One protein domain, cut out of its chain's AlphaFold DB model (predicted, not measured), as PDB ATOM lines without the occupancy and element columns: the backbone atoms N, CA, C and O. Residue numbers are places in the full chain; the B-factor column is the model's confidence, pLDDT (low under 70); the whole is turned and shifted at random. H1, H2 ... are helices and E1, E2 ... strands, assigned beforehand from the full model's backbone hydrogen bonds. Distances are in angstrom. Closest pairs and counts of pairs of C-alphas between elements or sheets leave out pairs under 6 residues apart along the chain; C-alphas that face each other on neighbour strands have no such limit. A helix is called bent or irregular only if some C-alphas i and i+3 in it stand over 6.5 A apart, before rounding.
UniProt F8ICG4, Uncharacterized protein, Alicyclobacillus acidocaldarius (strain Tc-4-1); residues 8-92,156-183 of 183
ATOM      1  N   TYR A   8      -2.512  38.549 -20.394       97.75
ATOM      2  CA  TYR A   8      -2.858  37.622 -19.316       97.75
ATOM      3  C   TYR A   8      -3.202  36.242 -19.886       97.75
ATOM      4  O   TYR A   8      -4.131  36.108 -20.683       97.75
ATOM      5  N   GLY A   9      -2.442  35.229 -19.471       98.00
ATOM      6  CA  GLY A   9      -2.710  33.829 -19.791       98.00
ATOM      7  C   GLY A   9      -3.603  33.181 -18.736       98.00
ATOM      8  O   GLY A   9      -3.442  33.449 -17.546       98.00
ATOM      9  N   PHE A  10      -4.516  32.312 -19.163       97.88
ATOM     10  CA  PHE A  10      -5.409  31.564 -18.278       97.88
ATOM     11  C   PHE A  10      -5.280  30.058 -18.529       97.88
ATOM     12  O   PHE A  10      -5.335  29.623 -19.678       97.88
ATOM     13  N   ASP A  11      -5.161  29.264 -17.459       96.06
ATOM     14  CA  ASP A  11      -5.287  27.800 -17.521       96.06
ATOM     15  C   ASP A  11      -6.772  27.422 -17.497       96.06
ATOM     16  O   ASP A  11      -7.377  27.163 -16.452       96.06
ATOM     17  N   GLY A  12      -7.397  27.496 -18.666       95.00
ATOM     18  CA  GLY A  12      -8.805  27.181 -18.836       95.00
ATOM     19  C   GLY A  12      -9.279  27.439 -20.263       95.00
ATOM     20  O   GLY A  12      -8.746  28.317 -20.941       95.00
ATOM     21  N   PRO A  13     -10.280  26.677 -20.734       95.81
ATOM     22  CA  PRO A  13     -10.740  26.767 -22.107       95.81
ATOM     23  C   PRO A  13     -11.407  28.113 -22.399       95.81
ATOM     24  O   PRO A  13     -12.383  28.483 -21.746       95.81
ATOM     25  N   GLN A  14     -10.966  28.793 -23.456       96.31
ATOM     26  CA  GLN A  14     -11.598  30.037 -23.908       96.31
ATOM     27  C   GLN A  14     -12.885  29.840 -24.720       96.31
ATOM     28  O   GLN A  14     -13.645  30.788 -24.918       96.31
ATOM     29  N   GLY A  15     -13.149  28.621 -25.197       96.12
ATOM     30  CA  GLY A  15     -14.292  28.326 -26.059       96.12
ATOM     31  C   GLY A  15     -14.702  26.858 -26.056       96.12
ATOM     32  O   GLY A  15     -14.089  26.025 -25.392       96.12
ATOM     33  N   LEU A  16     -15.751  26.539 -26.814       95.88
ATOM     34  CA  LEU A  16     -16.220  25.167 -27.069       95.88
ATOM     35  C   LEU A  16     -15.798  24.683 -28.467       95.88
ATOM     36  O   LEU A  16     -15.467  25.508 -29.312       95.88
ATOM     37  N   PRO A  17     -15.850  23.373 -28.766       95.38
ATOM     38  CA  PRO A  17     -15.660  22.879 -30.128       95.38
ATOM     39  C   PRO A  17     -16.616  23.547 -31.122       95.38
ATOM     40  O   PRO A  17     -17.755  23.890 -30.770       95.38
ATOM     41  N   GLN A  18     -16.154  23.717 -32.362       93.31
ATOM     42  CA  GLN A  18     -16.959  24.268 -33.448       93.31
ATOM     43  C   GLN A  18     -18.225  23.431 -33.679       93.31
ATOM     44  O   GLN A  18     -18.164  22.206 -33.832       93.31
ATOM     45  N   LEU A  19     -19.381  24.100 -33.749       89.31
ATOM     46  CA  LEU A  19     -20.648  23.457 -34.102       89.31
ATOM     47  C   LEU A  19     -20.576  22.858 -35.511       89.31
ATOM     48  O   LEU A  19     -19.890  23.381 -36.382       89.31
ATOM     49  N   HIS A  20     -21.294  21.755 -35.727       85.69
ATOM     50  CA  HIS A  20     -21.395  21.053 -37.017       85.69
ATOM     51  C   HIS A  20     -20.083  20.481 -37.579       85.69
ATOM     52  O   HIS A  20     -20.100  19.849 -38.627       85.69
ATOM     53  N   SER A  21     -18.965  20.600 -36.858       85.81
ATOM     54  CA  SER A  21     -17.703  19.945 -37.224       85.81
ATOM     55  C   SER A  21     -17.715  18.426 -36.996       85.81
ATOM     56  O   SER A  21     -16.791  17.732 -37.409       85.81
ATOM     57  N   GLY A  22     -18.713  17.908 -36.267       86.12
ATOM     58  CA  GLY A  22     -18.738  16.529 -35.768       86.12
ATOM     59  C   GLY A  22     -17.740  16.257 -34.633       86.12
ATOM     60  O   GLY A  22     -17.684  15.143 -34.119       86.12
ATOM     61  N   ARG A  23     -16.959  17.260 -34.210       89.12
ATOM     62  CA  ARG A  23     -15.908  17.110 -33.200       89.12
ATOM     63  C   ARG A  23     -16.456  17.354 -31.798       89.12
ATOM     64  O   ARG A  23     -17.155  18.329 -31.540       89.12
ATOM     65  N   THR A  24     -16.050  16.506 -30.862       90.31
ATOM     66  CA  THR A  24     -16.307  16.673 -29.420       90.31
ATOM     67  C   THR A  24     -15.158  17.373 -28.692       90.31
ATOM     68  O   THR A  24     -15.237  17.613 -27.486       90.31
ATOM     69  N   ARG A  25     -14.087  17.712 -29.419       93.38
ATOM     70  CA  ARG A  25     -12.837  18.273 -28.904       93.38
ATOM     71  C   ARG A  25     -12.325  19.384 -29.817       93.38
ATOM     72  O   ARG A  25     -12.343  19.228 -31.044       93.38
ATOM     73  N   ARG A  26     -11.827  20.465 -29.217       96.12
ATOM     74  CA  ARG A  26     -11.195  21.572 -29.948       96.12
ATOM     75  C   ARG A  26      -9.871  21.135 -30.564       96.12
ATOM     76  O   ARG A  26      -9.215  20.208 -30.080       96.12
ATOM     77  N   LEU A  27      -9.456  21.823 -31.621       96.44
ATOM     78  CA  LEU A  27      -8.175  21.571 -32.284       96.44
ATOM     79  C   LEU A  27      -6.978  21.877 -31.374       96.44
ATOM     80  O   LEU A  27      -5.962  21.184 -31.442       96.44
ATOM     81  N   CYS A  28      -7.084  22.900 -30.521       97.00
ATOM     82  CA  CYS A  28      -6.032  23.254 -29.567       97.00
ATOM     83  C   CYS A  28      -5.805  22.148 -28.536       97.00
ATOM     84  O   CYS A  28      -4.670  21.716 -28.343       97.00
ATOM     85  N   ASP A  29      -6.891  21.637 -27.950       96.56
ATOM     86  CA  ASP A  29      -6.870  20.534 -26.995       96.56
ATOM     87  C   ASP A  29      -6.182  19.309 -27.595       96.56
ATOM     88  O   ASP A  29      -5.320  18.707 -26.956       96.56
ATOM     89  N   GLU A  30      -6.531  18.963 -28.839       95.81
ATOM     90  CA  GLU A  30      -5.914  17.866 -29.581       95.81
ATOM     91  C   GLU A  30      -4.407  18.032 -29.738       95.81
ATOM     92  O   GLU A  30      -3.660  17.162 -29.289       95.81
ATOM     93  N   LYS A  31      -3.967  19.165 -30.290       96.75
ATOM     94  CA  LYS A  31      -2.546  19.461 -30.516       96.75
ATOM     95  C   LYS A  31      -1.738  19.552 -29.216       96.75
ATOM     96  O   LYS A  31      -0.561  19.200 -29.198       96.75
ATOM     97  N   ALA A  32      -2.350  20.026 -28.133       95.56
ATOM     98  CA  ALA A  32      -1.709  20.160 -26.826       95.56
ATOM     99  C   ALA A  32      -1.800  18.888 -25.959       95.56
ATOM    100  O   ALA A  32      -1.244  18.864 -24.860       95.56
ATOM    101  N   ASP A  33      -2.485  17.844 -26.439       94.69
ATOM    102  CA  ASP A  33      -2.764  16.604 -25.711       94.69
ATOM    103  C   ASP A  33      -3.365  16.833 -24.305       94.69
ATOM    104  O   ASP A  33      -2.971  16.221 -23.310       94.69
ATOM    105  N   THR A  34      -4.335  17.747 -24.206       92.88
ATOM    106  CA  THR A  34      -5.024  18.033 -22.936       92.88
ATOM    107  C   THR A  34      -5.863  16.836 -22.454       92.88
ATOM    108  O   THR A  34      -6.352  16.040 -23.264       92.88
ATOM    109  N   PRO A  35      -6.105  16.692 -21.134       87.81
ATOM    110  CA  PRO A  35      -6.970  15.632 -20.605       87.81
ATOM    111  C   PRO A  35      -8.444  15.793 -21.015       87.81
ATOM    112  O   PRO A  35      -9.208  14.829 -20.960       87.81
ATOM    113  N   THR A  36      -8.855  16.988 -21.441       84.38
ATOM    114  CA  THR A  36     -10.215  17.278 -21.900       84.38
ATOM    115  C   THR A  36     -10.427  16.685 -23.294       84.38
ATOM    116  O   THR A  36     -10.167  17.314 -24.320       84.38
ATOM    117  N   ARG A  37     -10.876  15.425 -23.339       86.69
ATOM    118  CA  ARG A  37     -11.163  14.708 -24.596       86.69
ATOM    119  C   ARG A  37     -12.557  14.992 -25.153       86.69
ATOM    120  O   ARG A  37     -12.742  14.912 -26.360       86.69
ATOM    121  N   THR A  38     -13.504  15.338 -24.283       88.44
ATOM    122  CA  THR A  38     -14.904  15.581 -24.643       88.44
ATOM    123  C   THR A  38     -15.400  16.830 -23.936       88.44
ATOM    124  O   THR A  38     -15.461  16.871 -22.706       88.44
ATOM    125  N   MET A  39     -15.793  17.829 -24.715       89.75
ATOM    126  CA  MET A  39     -16.426  19.060 -24.251       89.75
ATOM    127  C   MET A  39     -17.911  19.061 -24.619       89.75
ATOM    128  O   MET A  39     -18.312  18.403 -25.583       89.75
ATOM    129  N   PRO A  40     -18.757  19.790 -23.873       89.56
ATOM    130  CA  PRO A  40     -20.140  19.949 -24.280       89.56
ATOM    131  C   PRO A  40     -20.231  20.776 -25.568       89.56
ATOM    132  O   PRO A  40     -19.410  21.653 -25.823       89.56
ATOM    133  N   LEU A  41     -21.274  20.543 -26.362       87.94
ATOM    134  CA  LEU A  41     -21.560  21.372 -27.540       87.94
ATOM    135  C   LEU A  41     -22.175  22.727 -27.161       87.94
ATOM    136  O   LEU A  41     -22.177  23.663 -27.964       87.94
ATOM    137  N   THR A  42     -22.714  22.845 -25.946       87.50
ATOM    138  CA  THR A  42     -23.377  24.054 -25.455       87.50
ATOM    139  C   THR A  42     -23.027  24.325 -23.991       87.50
ATOM    140  O   THR A  42     -22.704  23.397 -23.252       87.50
ATOM    141  N   LEU A  43     -23.149  25.576 -23.536       81.06
ATOM    142  CA  LEU A  43     -23.036  25.918 -22.105       81.06
ATOM    143  C   LEU A  43     -24.300  25.582 -21.279       81.06
ATOM    144  O   LEU A  43     -24.404  25.990 -20.117       81.06
ATOM    145  N   SER A  44     -25.263  24.860 -21.866       72.06
ATOM    146  CA  SER A  44     -26.522  24.440 -21.234       72.06
ATOM    147  C   SER A  44     -26.279  23.685 -19.908       72.06
ATOM    148  O   SER A  44     -25.218  23.074 -19.746       72.06
ATOM    149  N   PRO A  45     -27.216  23.708 -18.931       60.19
ATOM    150  CA  PRO A  45     -26.922  23.490 -17.508       60.19
ATOM    151  C   PRO A  45     -26.346  22.131 -17.087       60.19
ATOM    152  O   PRO A  45     -26.052  21.962 -15.908       60.19
ATOM    153  N   MET A  46     -26.196  21.156 -17.986       62.41
ATOM    154  CA  MET A  46     -26.027  19.752 -17.609       62.41
ATOM    155  C   MET A  46     -24.783  19.059 -18.180       62.41
ATOM    156  O   MET A  46     -24.773  17.837 -18.312       62.41
ATOM    157  N   TYR A  47     -23.702  19.786 -18.486       78.75
ATOM    158  CA  TYR A  47     -22.417  19.100 -18.649       78.75
ATOM    159  C   TYR A  47     -21.926  18.609 -17.281       78.75
ATOM    160  O   TYR A  47     -21.577  19.407 -16.416       78.75
ATOM    161  N   LYS A  48     -21.924  17.288 -17.087       81.94
ATOM    162  CA  LYS A  48     -21.460  16.612 -15.860       81.94
ATOM    163  C   LYS A  48     -20.098  15.928 -16.034       81.94
ATOM    164  O   LYS A  48     -19.714  15.104 -15.210       81.94
ATOM    165  N   GLY A  49     -19.394  16.217 -17.128       80.81
ATOM    166  CA  GLY A  49     -18.082  15.634 -17.382       80.81
ATOM    167  C   GLY A  49     -16.984  16.228 -16.488       80.81
ATOM    168  O   GLY A  49     -17.226  17.171 -15.726       80.81
ATOM    169  N   PRO A  50     -15.759  15.686 -16.573       79.94
ATOM    170  CA  PRO A  50     -14.607  16.224 -15.861       79.94
ATOM    171  C   PRO A  50     -14.430  17.721 -16.126       79.94
ATOM    172  O   PRO A  50     -14.646  18.195 -17.239       79.94
ATOM    173  N   TYR A  51     -14.022  18.469 -15.100       84.56
ATOM    174  CA  TYR A  51     -13.748  19.908 -15.200       84.56
ATOM    175  C   TYR A  51     -14.955  20.775 -15.602       84.56
ATOM    176  O   TYR A  51     -14.765  21.924 -15.990       84.56
ATOM    177  N   ALA A  52     -16.194  20.282 -15.472       88.25
ATOM    178  CA  ALA A  52     -17.398  21.004 -15.892       88.25
ATOM    179  C   ALA A  52     -17.474  22.457 -15.397       88.25
ATOM    180  O   ALA A  52     -17.729  23.370 -16.185       88.25
ATOM    181  N   SER A  53     -17.216  22.678 -14.105       89.12
ATOM    182  CA  SER A  53     -17.225  24.019 -13.513       89.12
ATOM    183  C   SER A  53     -16.133  24.913 -14.101       89.12
ATOM    184  O   SER A  53     -16.421  26.053 -14.453       89.12
ATOM    185  N   LEU A  54     -14.913  24.389 -14.268       90.56
ATOM    186  CA  LEU A  54     -13.792  25.127 -14.859       90.56
ATOM    187  C   LEU A  54     -14.098  25.521 -16.308       90.56
ATOM    188  O   LEU A  54     -13.949  26.687 -16.661       90.56
ATOM    189  N   ILE A  55     -14.592  24.577 -17.116       91.88
ATOM    190  CA  ILE A  55     -14.974  24.821 -18.512       91.88
ATOM    191  C   ILE A  55     -16.017  25.940 -18.583       91.88
ATOM    192  O   ILE A  55     -15.847  26.913 -19.312       91.88
ATOM    193  N   LYS A  56     -17.087  25.832 -17.790       92.31
ATOM    194  CA  LYS A  56     -18.177  26.811 -17.795       92.31
ATOM    195  C   LYS A  56     -17.719  28.202 -17.352       92.31
ATOM    196  O   LYS A  56     -18.124  29.186 -17.967       92.31
ATOM    197  N   VAL A  57     -16.933  28.292 -16.280       94.12
ATOM    198  CA  VAL A  57     -16.465  29.574 -15.734       94.12
ATOM    199  C   VAL A  57     -15.459  30.227 -16.675       94.12
ATOM    200  O   VAL A  57     -15.604  31.408 -16.970       94.12
ATOM    201  N   SER A  58     -14.493  29.467 -17.194       96.06
ATOM    202  CA  SER A  58     -13.458  30.000 -18.082       96.06
ATOM    203  C   SER A  58     -14.057  30.554 -19.376       96.06
ATOM    204  O   SER A  58     -13.833  31.717 -19.699       96.06
ATOM    205  N   ILE A  59     -14.936  29.799 -20.047       96.38
ATOM    206  CA  ILE A  59     -15.578  30.252 -21.292       96.38
ATOM    207  C   ILE A  59     -16.397  31.526 -21.068       96.38
ATOM    208  O   ILE A  59     -16.357  32.431 -21.899       96.38
ATOM    209  N   ARG A  60     -17.121  31.612 -19.943       95.69
ATOM    210  CA  ARG A  60     -17.876  32.820 -19.581       95.69
ATOM    211  C   ARG A  60     -16.961  34.011 -19.331       95.69
ATOM    212  O   ARG A  60     -17.253  35.087 -19.829       95.69
ATOM    213  N   LEU A  61     -15.854  33.814 -18.614       96.69
ATOM    214  CA  LEU A  61     -14.876  34.871 -18.360       96.69
ATOM    215  C   LEU A  61     -14.343  35.443 -19.676       96.69
ATOM    216  O   LEU A  61     -14.351  36.657 -19.863       96.69
ATOM    217  N   PHE A  62     -13.934  34.580 -20.609       97.31
ATOM    218  CA  PHE A  62     -13.450  35.022 -21.916       97.31
ATOM    219  C   PHE A  62     -14.534  35.744 -22.722       97.31
ATOM    220  O   PHE A  62     -14.282  36.825 -23.255       97.31
ATOM    221  N   SER A  63     -15.740  35.175 -22.820       96.12
ATOM    222  CA  SER A  63     -16.803  35.779 -23.626       96.12
ATOM    223  C   SER A  63     -17.296  37.106 -23.051       96.12
ATOM    224  O   SER A  63     -17.514  38.054 -23.806       96.12
ATOM    225  N   GLU A  64     -17.415  37.217 -21.731       95.62
ATOM    226  CA  GLU A  64     -17.827  38.441 -21.047       95.62
ATOM    227  C   GLU A  64     -16.756  39.530 -21.147       95.62
ATOM    228  O   GLU A  64     -17.065  40.647 -21.563       95.62
ATOM    229  N   ALA A  65     -15.485  39.206 -20.883       95.25
ATOM    230  CA  ALA A  65     -14.395  40.179 -20.961       95.25
ATOM    231  C   ALA A  65     -14.249  40.781 -22.371       95.25
ATOM    232  O   ALA A  65     -14.002  41.978 -22.515       95.25
ATOM    233  N   VAL A  66     -14.442  39.975 -23.421       94.62
ATOM    234  CA  VAL A  66     -14.362  40.468 -24.805       94.62
ATOM    235  C   VAL A  66     -15.629  41.214 -25.219       94.62
ATOM    236  O   VAL A  66     -15.536  42.296 -25.797       94.62
ATOM    237  N   SER A  67     -16.818  40.678 -24.920       92.88
ATOM    238  CA  SER A  67     -18.088  41.299 -25.337       92.88
ATOM    239  C   SER A  67     -18.375  42.630 -24.635       92.88
ATOM    240  O   SER A  67     -19.015  43.499 -25.223       92.88
ATOM    241  N   THR A  68     -17.854  42.825 -23.421       91.88
ATOM    242  CA  THR A  68     -17.928  44.098 -22.680       91.88
ATOM    243  C   THR A  68     -16.797  45.072 -23.028       91.88
ATOM    244  O   THR A  68     -16.772  46.187 -22.513       91.88
ATOM    245  N   GLY A  69     -15.849  44.680 -23.889       91.88
ATOM    246  CA  GLY A  69     -14.699  45.505 -24.276       91.88
ATOM    247  C   GLY A  69     -13.604  45.630 -23.208       91.88
ATOM    248  O   GLY A  69     -12.644  46.376 -23.406       91.88
ATOM    249  N   GLN A  70     -13.707  44.891 -22.098       93.12
ATOM    250  CA  GLN A  70     -12.711  44.883 -21.021       93.12
ATOM    251  C   GLN A  70     -11.387  44.230 -21.430       93.12
ATOM    252  O   GLN A  70     -10.360  44.518 -20.820       93.12
ATOM    253  N   ALA A  71     -11.390  43.364 -22.444       94.50
ATOM    254  CA  ALA A  71     -10.205  42.683 -22.947       94.50
ATOM    255  C   ALA A  71     -10.272  42.427 -24.458       94.50
ATOM    256  O   ALA A  71     -11.334  42.450 -25.079       94.50
ATOM    257  N   ARG A  72      -9.109  42.134 -25.045       95.31
ATOM    258  CA  ARG A  72      -8.966  41.610 -26.409       95.31
ATOM    259  C   ARG A  72      -8.599  40.139 -26.332       95.31
ATOM    260  O   ARG A  72      -7.713  39.785 -25.564       95.31
ATOM    261  N   LEU A  73      -9.228  39.293 -27.136       96.38
ATOM    262  CA  LEU A  73      -8.854  37.883 -27.209       96.38
ATOM    263  C   LEU A  73      -7.764  37.667 -28.263       96.38
ATOM    264  O   LEU A  73      -7.911  38.103 -29.403       96.38
ATOM    265  N   HIS A  74      -6.682  36.978 -27.894       96.88
ATOM    266  CA  HIS A  74      -5.636  36.593 -28.845       96.88
ATOM    267  C   HIS A  74      -6.201  35.742 -29.992       96.88
ATOM    268  O   HIS A  74      -6.974  34.807 -29.772       96.88
ATOM    269  N   GLY A  75      -5.820  36.076 -31.225       95.69
ATOM    270  CA  GLY A  75      -6.314  35.417 -32.437       95.69
ATOM    271  C   GLY A  75      -7.736  35.808 -32.867       95.69
ATOM    272  O   GLY A  75      -8.188  35.330 -33.903       95.69
ATOM    273  N   TYR A  76      -8.435  36.672 -32.121       95.44
ATOM    274  CA  TYR A  76      -9.725  37.233 -32.529       95.44
ATOM    275  C   TYR A  76      -9.545  38.670 -33.050       95.44
ATOM    276  O   TYR A  76      -8.785  39.432 -32.444       95.44
ATOM    277  N   PRO A  77     -10.231  39.080 -34.137       90.00
ATOM    278  CA  PRO A  77     -10.159  40.452 -34.624       90.00
ATOM    279  C   PRO A  77     -10.490  41.462 -33.514       90.00
ATOM    280  O   PRO A  77     -11.456  41.264 -32.771       90.00
ATOM    281  N   PRO A  78      -9.709  42.548 -33.375       76.88
ATOM    282  CA  PRO A  78      -9.977  43.553 -32.359       76.88
ATOM    283  C   PRO A  78     -11.335  44.207 -32.624       76.88
ATOM    284  O   PRO A  78     -11.630  44.607 -33.750       76.88
ATOM    285  N   SER A  79     -12.156  44.351 -31.582       72.06
ATOM    286  CA  SER A  79     -13.295  45.262 -31.665       72.06
ATOM    287  C   SER A  79     -12.774  46.698 -31.604       72.06
ATOM    288  O   SER A  79     -11.800  46.985 -30.904       72.06
ATOM    289  N   SER A  80     -13.428  47.615 -32.318       62.75
ATOM    290  CA  SER A  80     -13.064  49.040 -32.344       62.75
ATOM    291  C   SER A  80     -13.073  49.704 -30.960       62.75
ATOM    292  O   SER A  80     -12.463  50.753 -30.787       62.75
ATOM    293  N   ASN A  81     -13.720  49.078 -29.970       63.59
ATOM    294  CA  ASN A  81     -13.891  49.606 -28.616       63.59
ATOM    295  C   ASN A  81     -13.001  48.915 -27.565       63.59
ATOM    296  O   ASN A  81     -13.057  49.279 -26.391       63.59
ATOM    297  N   ALA A  82     -12.199  47.909 -27.931       68.56
ATOM    298  CA  ALA A  82     -11.417  47.153 -26.957       68.56
ATOM    299  C   ALA A  82     -10.088  47.853 -26.619       68.56
ATOM    300  O   ALA A  82      -9.078  47.677 -27.303       68.56
ATOM    301  N   ALA A  83     -10.074  48.608 -25.517       76.56
ATOM    302  CA  ALA A  83      -8.868  49.237 -24.956       76.56
ATOM    303  C   ALA A  83      -8.115  48.339 -23.948       76.56
ATOM    304  O   ALA A  83      -7.069  48.717 -23.417       76.56
ATOM    305  N   GLY A  84      -8.654  47.153 -23.661       87.69
ATOM    306  CA  GLY A  84      -8.171  46.257 -22.618       87.69
ATOM    307  C   GLY A  84      -6.884  45.474 -22.927       87.69
ATOM    308  O   GLY A  84      -6.362  45.487 -24.055       87.69
ATOM    309  N   PRO A  85      -6.367  44.743 -21.920       94.81
ATOM    310  CA  PRO A  85      -5.273  43.798 -22.104       94.81
ATOM    311  C   PRO A  85      -5.640  42.691 -23.099       94.81
ATOM    312  O   PRO A  85      -6.815  42.392 -23.318       94.81
ATOM    313  N   THR A  86      -4.623  42.052 -23.668       96.06
ATOM    314  CA  THR A  86      -4.804  40.806 -24.413       96.06
ATOM    315  C   THR A  86      -4.976  39.651 -23.427       96.06
ATOM    316  O   THR A  86      -4.155  39.470 -22.534       96.06
ATOM    317  N   ILE A  87      -6.018  38.851 -23.584       97.75
ATOM    318  CA  ILE A  87      -6.226  37.611 -22.836       97.75
ATOM    319  C   ILE A  87      -6.119  36.419 -23.779       97.75
ATOM    320  O   ILE A  87      -6.428  36.534 -24.969       97.75
ATOM    321  N   PHE A  88      -5.667  35.282 -23.262       98.56
ATOM    322  CA  PHE A  88      -5.521  34.057 -24.042       98.56
ATOM    323  C   PHE A  88      -5.536  32.819 -23.143       98.56
ATOM    324  O   PHE A  88      -5.183  32.880 -21.963       98.56
ATOM    325  N   GLU A  89      -5.936  31.686 -23.707       98.50
ATOM    326  CA  GLU A  89      -5.790  30.383 -23.067       98.50
ATOM    327  C   GLU A  89      -4.350  29.865 -23.190       98.50
ATOM    328  O   GLU A  89      -3.713  29.946 -24.242       98.50
ATOM    329  N   THR A  90      -3.841  29.273 -22.114       98.50
ATOM    330  CA  THR A  90      -2.582  28.527 -22.110       98.50
ATOM    331  C   THR A  90      -2.723  27.219 -21.341       98.50
ATOM    332  O   THR A  90      -3.733  26.977 -20.688       98.50
ATOM    333  N   TYR A  91      -1.715  26.352 -21.435       97.25
ATOM    334  CA  TYR A  91      -1.718  25.056 -20.769       97.25
ATOM    335  C   TYR A  91      -0.379  24.813 -20.054       97.25
ATOM    336  O   TYR A  91       0.594  24.408 -20.703       97.25
ATOM    337  N   PRO A  92      -0.308  24.997 -18.718       97.06
ATOM    338  CA  PRO A  92       0.935  24.915 -17.948       97.06
ATOM    339  C   PRO A  92       1.735  23.634 -18.185       97.06
ATOM    340  O   PRO A  92       2.957  23.665 -18.313       97.06
ATOM    341  N   GLY A 156       6.631  38.247 -28.805       96.38
ATOM    342  CA  GLY A 156       6.441  37.617 -30.117       96.38
ATOM    343  C   GLY A 156       7.128  36.251 -30.257       96.38
ATOM    344  O   GLY A 156       7.382  35.807 -31.370       96.38
ATOM    345  N   GLN A 157       7.445  35.592 -29.141       97.50
ATOM    346  CA  GLN A 157       8.182  34.325 -29.066       97.50
ATOM    347  C   GLN A 157       7.260  33.192 -28.606       97.50
ATOM    348  O   GLN A 157       7.483  32.576 -27.560       97.50
ATOM    349  N   PHE A 158       6.192  32.949 -29.361       98.00
ATOM    350  CA  PHE A 158       5.135  32.008 -29.000       98.00
ATOM    351  C   PHE A 158       4.685  31.156 -30.194       98.00
ATOM    352  O   PHE A 158       4.980  31.457 -31.351       98.00
ATOM    353  N   LYS A 159       3.953  30.084 -29.892       97.94
ATOM    354  CA  LYS A 159       3.279  29.203 -30.843       97.94
ATOM    355  C   LYS A 159       1.799  29.126 -30.498       97.94
ATOM    356  O   LYS A 159       1.434  28.937 -29.337       97.94
ATOM    357  N   ASP A 160       0.978  29.185 -31.536       98.44
ATOM    358  CA  ASP A 160      -0.463  28.993 -31.445       98.44
ATOM    359  C   ASP A 160      -0.824  27.539 -31.751       98.44
ATOM    360  O   ASP A 160      -0.658  27.041 -32.870       98.44
ATOM    361  N   LEU A 161      -1.346  26.834 -30.751       98.31
ATOM    362  CA  LEU A 161      -1.862  25.483 -30.924       98.31
ATOM    363  C   LEU A 161      -3.369  25.555 -31.144       98.31
ATOM    364  O   LEU A 161      -4.103  25.937 -30.241       98.31
ATOM    365  N   GLY A 162      -3.842  25.148 -32.319       96.81
ATOM    366  CA  GLY A 162      -5.272  24.971 -32.593       96.81
ATOM    367  C   GLY A 162      -5.730  25.694 -33.845       96.81
ATOM    368  O   GLY A 162      -5.064  25.584 -34.881       96.81
ATOM    369  N   ALA A 163      -6.867  26.376 -33.723       96.50
ATOM    370  CA  ALA A 163      -7.491  27.222 -34.733       96.50
ATOM    371  C   ALA A 163      -7.990  28.519 -34.083       96.50
ATOM    372  O   ALA A 163      -8.256  28.548 -32.882       96.50
ATOM    373  N   ALA A 164      -8.117  29.579 -34.881       97.12
ATOM    374  CA  ALA A 164      -8.543  30.883 -34.387       97.12
ATOM    375  C   ALA A 164      -9.934  30.816 -33.724       97.12
ATOM    376  O   ALA A 164     -10.791  30.050 -34.177       97.12
ATOM    377  N   PRO A 165     -10.176  31.611 -32.667       97.44
ATOM    378  CA  PRO A 165     -11.488  31.706 -32.044       97.44
ATOM    379  C   PRO A 165     -12.530  32.303 -32.999       97.44
ATOM    380  O   PRO A 165     -12.270  33.274 -33.708       97.44
ATOM    381  N   ILE A 166     -13.745  31.758 -32.958       96.12
ATOM    382  CA  ILE A 166     -14.898  32.221 -33.739       96.12
ATOM    383  C   ILE A 166     -16.025  32.583 -32.773       96.12
ATOM    384  O   ILE A 166     -16.341  31.808 -31.874       96.12
ATOM    385  N   TRP A 167     -16.649  33.747 -32.941       95.94
ATOM    386  CA  TRP A 167     -17.790  34.140 -32.114       95.94
ATOM    387  C   TRP A 167     -19.057  33.370 -32.511       95.94
ATOM    388  O   TRP A 167     -19.461  33.384 -33.673       95.94
ATOM    389  N   ASP A 168     -19.696  32.723 -31.539       95.31
ATOM    390  CA  ASP A 168     -21.030  32.136 -31.663       95.31
ATOM    391  C   ASP A 168     -22.062  33.132 -31.104       95.31
ATOM    392  O   ASP A 168     -22.186  33.263 -29.879       95.31
ATOM    393  N   PRO A 169     -22.818  33.839 -31.966       93.19
ATOM    394  CA  PRO A 169     -23.762  34.860 -31.523       93.19
ATOM    395  C   PRO A 169     -24.980  34.281 -30.797       93.19
ATOM    396  O   PRO A 169     -25.604  34.991 -30.010       93.19
ATOM    397  N   VAL A 170     -25.316  33.007 -31.027       92.75
ATOM    398  CA  VAL A 170     -26.481  32.357 -30.414       92.75
ATOM    399  C   VAL A 170     -26.188  32.048 -28.952       92.75
ATOM    400  O   VAL A 170     -26.990  32.359 -28.074       92.75
ATOM    401  N   GLN A 171     -25.023  31.461 -28.676       92.50
ATOM    402  CA  GLN A 171     -24.627  31.118 -27.307       92.50
ATOM    403  C   GLN A 171     -23.840  32.215 -26.593       92.50
ATOM    404  O   GLN A 171     -23.631  32.107 -25.385       92.50
ATOM    405  N   LYS A 172     -23.438  33.271 -27.310       94.75
ATOM    406  CA  LYS A 172     -22.614  34.377 -26.803       94.75
ATOM    407  C   LYS A 172     -21.303  33.884 -26.183       94.75
ATOM    408  O   LYS A 172     -20.933  34.261 -25.069       94.75
ATOM    409  N   ILE A 173     -20.622  32.999 -26.905       95.94
ATOM    410  CA  ILE A 173     -19.340  32.398 -26.516       95.94
ATOM    411  C   ILE A 173     -18.409  32.292 -27.715       95.94
ATOM    412  O   ILE A 173     -18.836  32.427 -28.860       95.94
ATOM    413  N   PHE A 174     -17.149  31.960 -27.456       97.19
ATOM    414  CA  PHE A 174     -16.228  31.557 -28.509       97.19
ATOM    415  C   PHE A 174     -16.314  30.060 -28.818       97.19
ATOM    416  O   PHE A 174     -16.592  29.213 -27.961       97.19
ATOM    417  N   ARG A 175     -16.037  29.750 -30.081       96.75
ATOM    418  CA  ARG A 175     -15.795  28.421 -30.630       96.75
ATOM    419  C   ARG A 175     -14.338  28.304 -31.028       96.75
ATOM    420  O   ARG A 175     -13.773  29.268 -31.535       96.75
ATOM    421  N   GLU A 176     -13.768  27.123 -30.824       96.75
ATOM    422  CA  GLU A 176     -12.331  26.881 -30.949       96.75
ATOM    423  C   GLU A 176     -11.522  27.901 -30.127       96.75
ATOM    424  O   GLU A 176     -11.989  28.407 -29.100       96.75
ATOM    425  N   GLY A 177     -10.276  28.140 -30.519       97.31
ATOM    426  CA  GLY A 177      -9.332  28.967 -29.796       97.31
ATOM    427  C   GLY A 177      -7.917  28.422 -29.886       97.31
ATOM    428  O   GLY A 177      -7.697  27.261 -30.241       97.31
ATOM    429  N   TYR A 178      -6.961  29.272 -29.531       98.50
ATOM    430  CA  TYR A 178      -5.566  28.882 -29.417       98.50
ATOM    431  C   TYR A 178      -5.222  28.571 -27.966       98.50
ATOM    432  O   TYR A 178      -5.587  29.323 -27.069       98.50
ATOM    433  N   ILE A 179      -4.466  27.493 -27.760       98.56
ATOM    434  CA  ILE A 179      -3.595  27.375 -26.590       98.56
ATOM    435  C   ILE A 179      -2.262  28.010 -26.993       98.56
ATOM    436  O   ILE A 179      -1.583  27.503 -27.889       98.56
ATOM    437  N   VAL A 180      -1.901  29.115 -26.344       98.56
ATOM    438  CA  VAL A 180      -0.632  29.816 -26.581       98.56
ATOM    439  C   VAL A 180       0.449  29.217 -25.691       98.56
ATOM    440  O   VAL A 180       0.260  29.082 -24.480       98.56
ATOM    441  N   VAL A 181       1.601  28.887 -26.273       98.00
ATOM    442  CA  VAL A 181       2.785  28.405 -25.544       98.00
ATOM    443  C   VAL A 181       4.050  29.127 -26.015       98.00
ATOM    444  O   VAL A 181       4.080  29.586 -27.155       98.00
ATOM    445  N   PRO A 182       5.104  29.229 -25.187       98.12
ATOM    446  CA  PRO A 182       6.414  29.708 -25.636       98.12
ATOM    447  C   PRO A 182       6.948  28.940 -26.860       98.12
ATOM    448  O   PRO A 182       6.737  27.728 -26.970       98.12
ATOM    449  N   ALA A 183       7.616  29.650 -27.778       92.81
ATOM    450  CA  ALA A 183       8.231  29.078 -28.981       92.81
ATOM    451  C   ALA A 183       9.575  28.402 -28.701       92.81
ATOM    452  O   ALA A 183      10.342  28.921 -27.862       92.81
TER     453      ALA A 183
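What this domain is: This is residues 8 to 92 and 156 to 183 of the 183 residues of an uncharacterized protein of Alicyclobacillus acidocaldarius (strain Tc-4-1) (UniProt F8ICG4). A long, bent hairpin of the strands E3 and E4 runs through the domain, with E4 near its middle; the short strand pair E1 and E2 packs on E4 through E2, the longer helix H2 packs on the first part of E4, and the short helix H1 packs on the hairpin near the bend of E3. Long loops join the other parts. The printed part has 113 residues, with two named helices and four named strands in the order E1, H1, H2, E2, E3, E4; E1 and E2 form a parallel sheet, E3 and E4 an antiparallel one. The class is mixed, helices and strands, with 52 residues, under half, in named elements. The whole is compact, with a radius of gyration of the C-alphas of 13.1 A, and rounded, spanning 36 by 33 by 24 A.

How they stand to each other: E3, residues 158 to 168, and E4, residues 173 to 182, form an antiparallel hairpin with 173 degrees between their directions; N 161 and O 179 are 2.9 A apart, within hydrogen-bond range. E3 bends by 65 degrees at residue 161, and E4 by 65 degrees at residue 176. H1, residues 27 to 32, comes closest to E3 at the C-alphas of Cys 28 and Gly 162, 3.6 A apart. E2, residues 86 to 90, comes closest to E4 at the C-alphas of Thr 90 and Ile 179, 4.7 A apart. E1, residues 8 to 11, is parallel to E2 at 25 degrees, with N 10 and O 88 2.9 A apart, within hydrogen-bond range. H2, residues 52 to 67, comes closest to E4 at the C-alphas of Ser 63 and Ile 173, 5.1 A apart. E1, H1, H2 and E2 make a strand-helix-strand unit, two parallel neighbour strands with helices between, and its crossover is right-handed. H1 and H2 are apart, and so are H2 and E3. In H1 and H2 every O i to N i+4 pair is within hydrogen-bond range.

Where its parts are: E3 is 26.3 A long and E4 25.9 A, ending with C-alpha 182 at (6.414, 29.708, -25.636). H2 is 22.4 A long from C-alpha 52 at (-17.398, 21.004, -15.892). E2 measures 12.7 A, H1 8.6 A, and E1 10.3 A from C-alpha 8 at (-2.858, 37.622, -19.316). Residues 15 to 16 pair in parallel with residues 174 to 175 of E4, and residues 72 to 73 with residues 86 to 87 of E2.

The domain as a whole: The two farthest C-alphas, those of Met 46 and Gly 156, are 39.1 A apart. Residues 93 to 155 are not printed; C-alphas 92 and 156 are 18.4 A apart across this cut, in the link from E2 to E3. The links E1 to H1, H1 to H2 and H2 to E2 are long; E3 to E4 is tight. The mean pLDDT of the printed part is 91.7, and residues 45 to 46 and 80 to 82 are under 70.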